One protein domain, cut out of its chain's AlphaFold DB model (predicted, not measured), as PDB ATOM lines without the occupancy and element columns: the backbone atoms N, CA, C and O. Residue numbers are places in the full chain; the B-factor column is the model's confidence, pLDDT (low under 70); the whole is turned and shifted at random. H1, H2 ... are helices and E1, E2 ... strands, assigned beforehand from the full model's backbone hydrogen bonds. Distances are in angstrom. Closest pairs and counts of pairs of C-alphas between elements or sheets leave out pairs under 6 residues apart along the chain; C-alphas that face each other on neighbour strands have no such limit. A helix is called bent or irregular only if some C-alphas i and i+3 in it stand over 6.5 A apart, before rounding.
ATOM      1  N   TYR A  24     205.181 193.527 206.673       92.19
ATOM      2  CA  TYR A  24     204.604 192.961 205.457       92.19
ATOM      3  C   TYR A  24     203.727 191.758 205.801       92.19
ATOM      4  O   TYR A  24     204.133 190.872 206.548       92.19
ATOM      5  N   HIS A  25     202.517 191.718 205.244       93.25
ATOM      6  CA  HIS A  25     201.646 190.552 205.350       93.25
ATOM      7  C   HIS A  25     201.891 189.617 204.166       93.25
ATOM      8  O   HIS A  25     201.582 189.965 203.025       93.25
ATOM      9  N   ILE A  26     202.414 188.429 204.455       93.25
ATOM     10  CA  ILE A  26     202.638 187.374 203.468       93.25
ATOM     11  C   ILE A  26     201.397 186.471 203.448       93.25
ATOM     12  O   ILE A  26     201.059 185.892 204.483       93.25
ATOM     13  N   PRO A  27     200.689 186.332 202.310       94.62
ATOM     14  CA  PRO A  27     199.569 185.405 202.209       94.62
ATOM     15  C   PRO A  27     200.007 183.971 202.518       94.62
ATOM     16  O   PRO A  27     201.065 183.543 202.062       94.62
ATOM     17  N   ALA A  28     199.161 183.200 203.205       93.31
ATOM     18  CA  ALA A  28     199.485 181.830 203.613       93.31
ATOM     19  C   ALA A  28     199.920 180.924 202.445       93.31
ATOM     20  O   ALA A  28     200.787 180.076 202.619       93.31
ATOM     21  N   SER A  29     199.377 181.142 201.242       95.94
ATOM     22  CA  SER A  29     199.753 180.390 200.037       95.94
ATOM     23  C   SER A  29     201.187 180.637 199.551       95.94
ATOM     24  O   SER A  29     201.657 179.879 198.718       95.94
ATOM     25  N   HIS A  30     201.858 181.683 200.043       93.75
ATOM     26  CA  HIS A  30     203.241 182.034 199.701       93.75
ATOM     27  C   HIS A  30     204.173 181.970 200.922       93.75
ATOM     28  O   HIS A  30     205.334 182.351 200.824       93.75
ATOM     29  N   ALA A  31     203.680 181.531 202.087       90.25
ATOM     30  CA  ALA A  31     204.447 181.587 203.330       90.25
ATOM     31  C   ALA A  31     205.724 180.737 203.268       90.25
ATOM     32  O   ALA A  31     206.780 181.208 203.672       90.25
ATOM     33  N   GLU A  32     205.639 179.521 202.722       91.06
ATOM     34  CA  GLU A  32     206.789 178.617 202.587       91.06
ATOM     35  C   GLU A  32     207.834 179.166 201.605       91.06
ATOM     36  O   GLU A  32     209.013 179.233 201.936       91.06
ATOM     37  N   GLU A  33     207.394 179.639 200.434       94.38
ATOM     38  CA  GLU A  33     208.270 180.221 199.410       94.38
ATOM     39  C   GLU A  33     208.995 181.473 199.921       94.38
ATOM     40  O   GLU A  33     210.212 181.592 199.786       94.38
ATOM     41  N   VAL A  34     208.260 182.402 200.542       91.44
ATOM     42  CA  VAL A  34     208.851 183.640 201.063       91.44
ATOM     43  C   VAL A  34     209.749 183.356 202.265       91.44
ATOM     44  O   VAL A  34     210.791 183.994 202.382       91.44
ATOM     45  N   SER A  35     209.398 182.398 203.131       86.75
ATOM     46  CA  SER A  35     210.272 181.984 204.236       86.75
ATOM     47  C   SER A  35     211.591 181.432 203.707       86.75
ATOM     48  O   SER A  35     212.639 181.901 204.131       86.75
ATOM     49  N   ALA A  36     211.553 180.514 202.734       89.31
ATOM     50  CA  ALA A  36     212.763 179.948 202.139       89.31
ATOM     51  C   ALA A  36     213.645 181.031 201.494       89.31
ATOM     52  O   ALA A  36     214.854 181.060 201.707       89.31
ATOM     53  N   TYR A  37     213.035 181.974 200.769       90.06
ATOM     54  CA  TYR A  37     213.759 183.104 200.188       90.06
ATOM     55  C   TYR A  37     214.416 184.005 201.247       90.06
ATOM     56  O   TYR A  37     215.548 184.456 201.061       90.06
ATOM     57  N   LEU A  38     213.719 184.299 202.349       88.88
ATOM     58  CA  LEU A  38     214.275 185.114 203.432       88.88
ATOM     59  C   LEU A  38     215.380 184.370 204.189       88.88
ATOM     60  O   LEU A  38     216.378 184.991 204.540       88.88
ATOM     61  N   ASP A  39     215.256 183.059 204.374       86.25
ATOM     62  CA  ASP A  39     216.288 182.246 205.023       86.25
ATOM     63  C   ASP A  39     217.596 182.233 204.212       86.25
ATOM     64  O   ASP A  39     218.676 182.373 204.788       86.25
ATOM     65  N   ASP A  40     217.511 182.169 202.879       86.38
ATOM     66  CA  ASP A  40     218.676 182.297 201.995       86.38
ATOM     67  C   ASP A  40     219.277 183.711 202.031       86.38
ATOM     68  O   ASP A  40     220.497 183.882 201.971       86.38
ATOM     69  N   ARG A  41     218.435 184.748 202.128       84.50
ATOM     70  CA  ARG A  41     218.895 186.143 202.161       84.50
ATOM     71  C   ARG A  41     219.617 186.487 203.463       84.50
ATOM     72  O   ARG A  41     220.583 187.243 203.435       84.50
ATOM     73  N   GLU A  42     219.155 185.945 204.584       84.94
ATOM     74  CA  GLU A  42     219.660 186.246 205.929       84.94
ATOM     75  C   GLU A  42     220.642 185.166 206.448       84.94
ATOM     76  O   GLU A  42     220.915 185.063 207.650       84.94
ATOM     77  N   ILE A  43     221.205 184.373 205.525       79.25
ATOM     78  CA  ILE A  43     222.072 183.204 205.762       79.25
ATOM     79  C   ILE A  43     223.329 183.490 206.597       79.25
ATOM     80  O   ILE A  43     223.883 182.589 207.231       79.25
ATOM     81  N   ASP A  44     223.756 184.751 206.672       82.06
ATOM     82  CA  ASP A  44     224.968 185.192 207.368       82.06
ATOM     83  C   ASP A  44     224.793 185.304 208.896       82.06
ATOM     84  O   ASP A  44     225.285 186.229 209.545       82.06
ATOM     85  N   GLY A  45     224.106 184.332 209.502       82.75
ATOM     86  CA  GLY A  45     224.015 184.162 210.955       82.75
ATOM     87  C   GLY A  45     222.939 185.006 211.642       82.75
ATOM     88  O   GLY A  45     223.012 185.215 212.860       82.75
ATOM     89  N   TYR A  46     221.955 185.507 210.894       90.12
ATOM     90  CA  TYR A  46     220.755 186.091 211.487       90.12
ATOM     91  C   TYR A  46     219.870 184.994 212.088       90.12
ATOM     92  O   TYR A  46     219.878 183.839 211.671       90.12
ATOM     93  N   SER A  47     219.109 185.363 213.115       90.12
ATOM     94  CA  SER A  47     218.182 184.468 213.813       90.12
ATOM     95  C   SER A  47     216.772 185.043 213.787       90.12
ATOM     96  O   SER A  47     216.611 186.261 213.795       90.12
ATOM     97  N   VAL A  48     215.764 184.174 213.763       91.25
ATOM     98  CA  VAL A  48     214.349 184.561 213.782       91.25
ATOM     99  C   VAL A  48     213.909 184.918 215.202       91.25
ATOM    100  O   VAL A  48     214.114 184.143 216.135       91.25
ATOM    101  N   HIS A  49     213.253 186.068 215.349       93.19
ATOM    102  CA  HIS A  49     212.600 186.533 216.574       93.19
ATOM    103  C   HIS A  49     211.179 186.996 216.269       93.19
ATOM    104  O   HIS A  49     210.850 187.314 215.128       93.19
ATOM    105  N   TYR A  50     210.353 187.076 217.307       94.50
ATOM    106  CA  TYR A  50     209.006 187.629 217.226       94.50
ATOM    107  C   TYR A  50     208.904 188.850 218.134       94.50
ATOM    108  O   TYR A  50     209.302 188.804 219.297       94.50
ATOM    109  N   THR A  51     208.401 189.955 217.591       91.31
ATOM    110  CA  THR A  51     208.283 191.227 218.313       91.31
ATOM    111  C   THR A  51     206.948 191.904 217.999       91.31
ATOM    112  O   THR A  51     206.451 191.783 216.872       91.31
ATOM    113  N   PRO A  52     206.319 192.602 218.963       92.81
ATOM    114  CA  PRO A  52     205.132 193.392 218.677       92.81
ATOM    115  C   PRO A  52     205.465 194.564 217.743       92.81
ATOM    116  O   PRO A  52     206.270 195.434 218.063       92.81
ATOM    117  N   PHE A  53     204.782 194.622 216.605       90.81
ATOM    118  CA  PHE A  53     204.743 195.781 215.723       90.81
ATOM    119  C   PHE A  53     203.540 196.655 216.073       90.81
ATOM    120  O   PHE A  53     202.416 196.156 216.189       90.81
ATOM    121  N   TYR A  54     203.769 197.960 216.203       89.19
ATOM    122  CA  TYR A  54     202.745 198.952 216.517       89.19
ATOM    123  C   TYR A  54     202.451 199.778 215.259       89.19
ATOM    124  O   TYR A  54     203.269 200.622 214.885       89.19
ATOM    125  N   PRO A  55     201.320 199.542 214.565       87.19
ATOM    126  CA  PRO A  55     201.012 200.266 213.342       87.19
ATOM    127  C   PRO A  55     200.838 201.763 213.610       87.19
ATOM    128  O   PRO A  55     200.073 202.159 214.490       87.19
ATOM    129  N   CYS A  56     201.494 202.596 212.804       77.38
ATOM    130  CA  CYS A  56     201.249 204.030 212.804       77.38
ATOM    131  C   CYS A  56     200.224 204.379 211.719       77.38
ATOM    132  O   CYS A  56     200.421 204.065 210.547       77.38
ATOM    133  N   SER A  57     199.119 205.023 212.101       64.44
ATOM    134  CA  SER A  57     198.142 205.538 211.140       64.44
ATOM    135  C   SER A  57     198.485 206.979 210.779       64.44
ATOM    136  O   SER A  57     198.037 207.913 211.446       64.44
ATOM    137  N   SER A  58     199.219 207.180 209.687       56.72
ATOM    138  CA  SER A  58     199.275 208.487 209.036       56.72
ATOM    139  C   SER A  58     197.939 208.737 208.324       56.72
ATOM    140  O   SER A  58     197.655 208.216 207.247       56.72
ATOM    141  N   SER A  59     197.052 209.515 208.951       50.69
ATOM    142  CA  SER A  59     195.865 210.003 208.248       50.69
ATOM    143  C   SER A  59     196.325 210.934 207.132       50.69
ATOM    144  O   SER A  59     196.990 211.937 207.393       50.69
ATOM    145  N   LYS A  60     195.931 210.641 205.887       47.56
ATOM    146  CA  LYS A  60     196.200 211.489 204.710       47.56
ATOM    147  C   LYS A  60     195.669 212.930 204.846       47.56
ATOM    148  O   LYS A  60     195.995 213.760 204.008       47.56
ATOM    149  N   ASN A  61     194.901 213.231 205.899       43.12
ATOM    150  CA  ASN A  61     194.252 214.521 206.139       43.12
ATOM    151  C   ASN A  61     194.732 215.250 207.415       43.12
ATOM    152  O   ASN A  61     194.049 216.153 207.883       43.12
ATOM    153  N   GLY A  62     195.874 214.878 208.005       45.81
ATOM    154  CA  GLY A  62     196.472 215.638 209.119       45.81
ATOM    155  C   GLY A  62     195.810 215.454 210.493       45.81
ATOM    156  O   GLY A  62     196.304 215.982 211.484       45.81
ATOM    157  N   GLU A  63     194.743 214.661 210.595       43.16
ATOM    158  CA  GLU A  63     194.225 214.203 211.884       43.16
ATOM    159  C   GLU A  63     194.944 212.915 212.284       43.16
ATOM    160  O   GLU A  63     194.580 211.827 211.835       43.16
ATOM    161  N   ALA A  64     195.989 213.024 213.106       46.88
ATOM    162  CA  ALA A  64     196.620 211.864 213.723       46.88
ATOM    163  C   ALA A  64     195.555 211.070 214.498       46.88
ATOM    164  O   ALA A  64     195.138 211.465 215.589       46.88
ATOM    165  N   GLN A  65     195.086 209.952 213.936       47.00
ATOM    166  CA  GLN A  65     194.333 208.992 214.727       47.00
ATOM    167  C   GLN A  65     195.299 208.458 215.772       47.00
ATOM    168  O   GLN A  65     196.357 207.925 215.440       47.00
ATOM    169  N   SER A  66     194.950 208.670 217.039       48.28
ATOM    170  CA  SER A  66     195.719 208.161 218.164       48.28
ATOM    171  C   SER A  66     196.036 206.682 217.933       48.28
ATOM    172  O   SER A  66     195.126 205.874 217.734       48.28
ATOM    173  N   ALA A  67     197.320 206.324 218.009       53.31
ATOM    174  CA  ALA A  67     197.781 204.935 217.992       53.31
ATOM    175  C   ALA A  67     197.103 204.070 219.079       53.31
ATOM    176  O   ALA A  67     197.161 202.847 219.016       53.31
ATOM    177  N   ALA A  68     196.398 204.689 220.038       49.81
ATOM    178  CA  ALA A  68     195.651 204.042 221.112       49.81
ATOM    179  C   ALA A  68     194.495 203.124 220.657       49.81
ATOM    180  O   ALA A  68     193.906 202.454 221.500       49.81
ATOM    181  N   GLY A  69     194.154 203.082 219.362       54.31
ATOM    182  CA  GLY A  69     193.138 202.171 218.814       54.31
ATOM    183  C   GLY A  69     193.676 201.004 217.979       54.31
ATOM    184  O   GLY A  69     192.906 200.109 217.633       54.31
ATOM    185  N   LEU A  70     194.966 200.996 217.627       66.19
ATOM    186  CA  LEU A  70     195.545 199.973 216.755       66.19
ATOM    187  C   LEU A  70     196.206 198.885 217.598       66.19
ATOM    188  O   LEU A  70     197.184 199.124 218.300       66.19
ATOM    189  N   GLN A  71     195.657 197.672 217.522       82.50
ATOM    190  CA  GLN A  71     196.226 196.515 218.199       82.50
ATOM    191  C   GLN A  71     197.603 196.190 217.606       82.50
ATOM    192  O   GLN A  71     197.761 196.131 216.381       82.50
ATOM    193  N   SER A  72     198.584 195.957 218.481       89.12
ATOM    194  CA  SER A  72     199.888 195.460 218.060       89.12
ATOM    195  C   SER A  72     199.754 194.096 217.385       89.12
ATOM    196  O   SER A  72     198.857 193.303 217.691       89.12
ATOM    197  N   ARG A  73     200.648 193.823 216.439       90.44
ATOM    198  CA  ARG A  73     200.713 192.538 215.740       90.44
ATOM    199  C   ARG A  73     202.049 191.888 216.015       90.44
ATOM    200  O   ARG A  73     203.080 192.529 215.843       90.44
ATOM    201  N   GLU A  74     202.033 190.628 216.421       94.88
ATOM    202  CA  GLU A  74     203.259 189.847 216.538       94.88
ATOM    203  C   GLU A  74     203.841 189.625 215.136       94.88
ATOM    204  O   GLU A  74     203.151 189.130 214.244       94.88
ATOM    205  N   CYS A  75     205.076 190.073 214.925       94.75
ATOM    206  CA  CYS A  75     205.750 190.038 213.632       94.75
ATOM    207  C   CYS A  75     207.079 189.299 213.748       94.75
ATOM    208  O   CYS A  75     207.810 189.477 214.722       94.75
ATOM    209  N   LEU A  76     207.391 188.516 212.717       94.00
ATOM    210  CA  LEU A  76     208.696 187.896 212.540       94.00
ATOM    211  C   LEU A  76     209.735 188.963 212.168       94.00
ATOM    212  O   LEU A  76     209.481 189.805 211.306       94.00
ATOM    213  N   VAL A  77     210.912 188.905 212.789       93.56
ATOM    214  CA  VAL A  77     212.073 189.746 212.476       93.56
ATOM    215  C   VAL A  77     213.361 188.924 212.521       93.56
ATOM    216  O   VAL A  77     213.558 188.111 213.423       93.56
ATOM    217  N   TYR A  78     214.256 189.148 211.560       92.69
ATOM    218  CA  TYR A  78     215.593 188.559 211.548       92.69
ATOM    219  C   TYR A  78     216.574 189.487 212.276       92.69
ATOM    220  O   TYR A  78     216.672 190.671 211.954       92.69
ATOM    221  N   ILE A  79     217.302 188.965 213.270       92.00
ATOM    222  CA  ILE A  79     218.248 189.735 214.094       92.00
ATOM    223  C   ILE A  79     219.622 189.062 214.096       92.00
ATOM    224  O   ILE A  79     219.769 187.899 214.492       92.00
ATOM    225  N   GLY A  80     220.646 189.827 213.712       91.00
ATOM    226  CA  GLY A  80     222.052 189.479 213.896       91.00
ATOM    227  C   GLY A  80     222.469 189.726 215.344       91.00
ATOM    228  O   GLY A  80     222.802 190.847 215.727       91.00
ATOM    229  N   LEU A  81     222.418 188.682 216.174       90.62
ATOM    230  CA  LEU A  81     222.770 188.781 217.592       90.62
ATOM    231  C   LEU A  81     224.270 189.044 217.790       90.62
ATOM    232  O   LEU A  81     225.078 188.677 216.935       90.62
ATOM    233  N   PRO A  82     224.698 189.541 218.968       90.94
ATOM    234  CA  PRO A  82     226.113 189.636 219.298       90.94
ATOM    235  C   PRO A  82     226.850 188.296 219.286       90.94
ATOM    236  O   PRO A  82     228.059 188.303 219.428       90.94
ATOM    237  N   SER A  83     226.197 187.139 219.169       88.44
ATOM    238  CA  SER A  83     226.849 185.839 218.947       88.44
ATOM    239  C   SER A  83     227.201 185.576 217.476       88.44
ATOM    240  O   SER A  83     228.014 184.693 217.214       88.44
ATOM    241  N   ASN A  84     226.655 186.347 216.531       89.88
ATOM    242  CA  ASN A  84     226.952 186.234 215.105       89.88
ATOM    243  C   ASN A  84     228.451 186.512 214.847       89.88
ATOM    244  O   ASN A  84     229.060 187.395 215.461       89.88
ATOM    245  N   THR A  85     229.062 185.728 213.960       91.44
ATOM    246  CA  THR A  85     230.467 185.876 213.552       91.44
ATOM    247  C   THR A  85     230.706 187.149 212.736       91.44
ATOM    248  O   THR A  85     231.787 187.721 212.838       91.44
ATOM    249  N   GLN A  86     229.685 187.636 212.026       90.19
ATOM    250  CA  GLN A  86     229.695 188.896 211.275       90.19
ATOM    251  C   GLN A  86     229.469 190.131 212.162       90.19
ATOM    252  O   GLN A  86     229.601 191.266 211.706       90.19
TER     253      GLN A  86
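AT A GLANCE: This is residues 24 to 86 of the 150 residues of the protein "Gamma-glutamylcyclotransferase" of Arthroderma benhamiae (strain ATCC MYA-4681 / CBS 112371) (UniProt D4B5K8). What is the shape? A helix, H1, stands off from a two-stranded antiparallel hairpin, E1 and E2, whose loop, residues 54 to 72, reaches far beyond the strands. What makes it up? The 63 printed residues hold H1, E1 and E2 in that order, mixed, with under half in named elements. How compact? Only just loose, close to extended: radius of gyration of the C-alphas 16.0 A, spans 45 by 32 by 18 A.

HOW THE PARTS SIT: Where is H1? H1, residues 28 to 41, is apart from E2, residues 73 to 79. It is irregular, C-alphas 29 and 32 being 7.7 A apart, with 8 of 10 O i to N i+4 pairs within hydrogen-bond range. How do the strands pair? E1, residues 47 to 53, and E2 form a hairpin, antiparallel at 147 degrees; N 49 and O 77, 2.8 A apart, are within hydrogen-bond range.

IN THESE COORDINATES: Where does H1 begin? C-alpha 28 is at (199.485, 181.830, 203.613); H1 spans 19.9 A between its first and last C-alphas. Where does E2 end? C-alpha 79 is at (218.248, 189.735, 214.094); E1 spans 17.7 A, E2 17.8 A.

THE WHOLE: Which links are long? E1 to E2; the printed part has no cut. Where is confidence low? Residues 57 to 70 have pLDDT under 70.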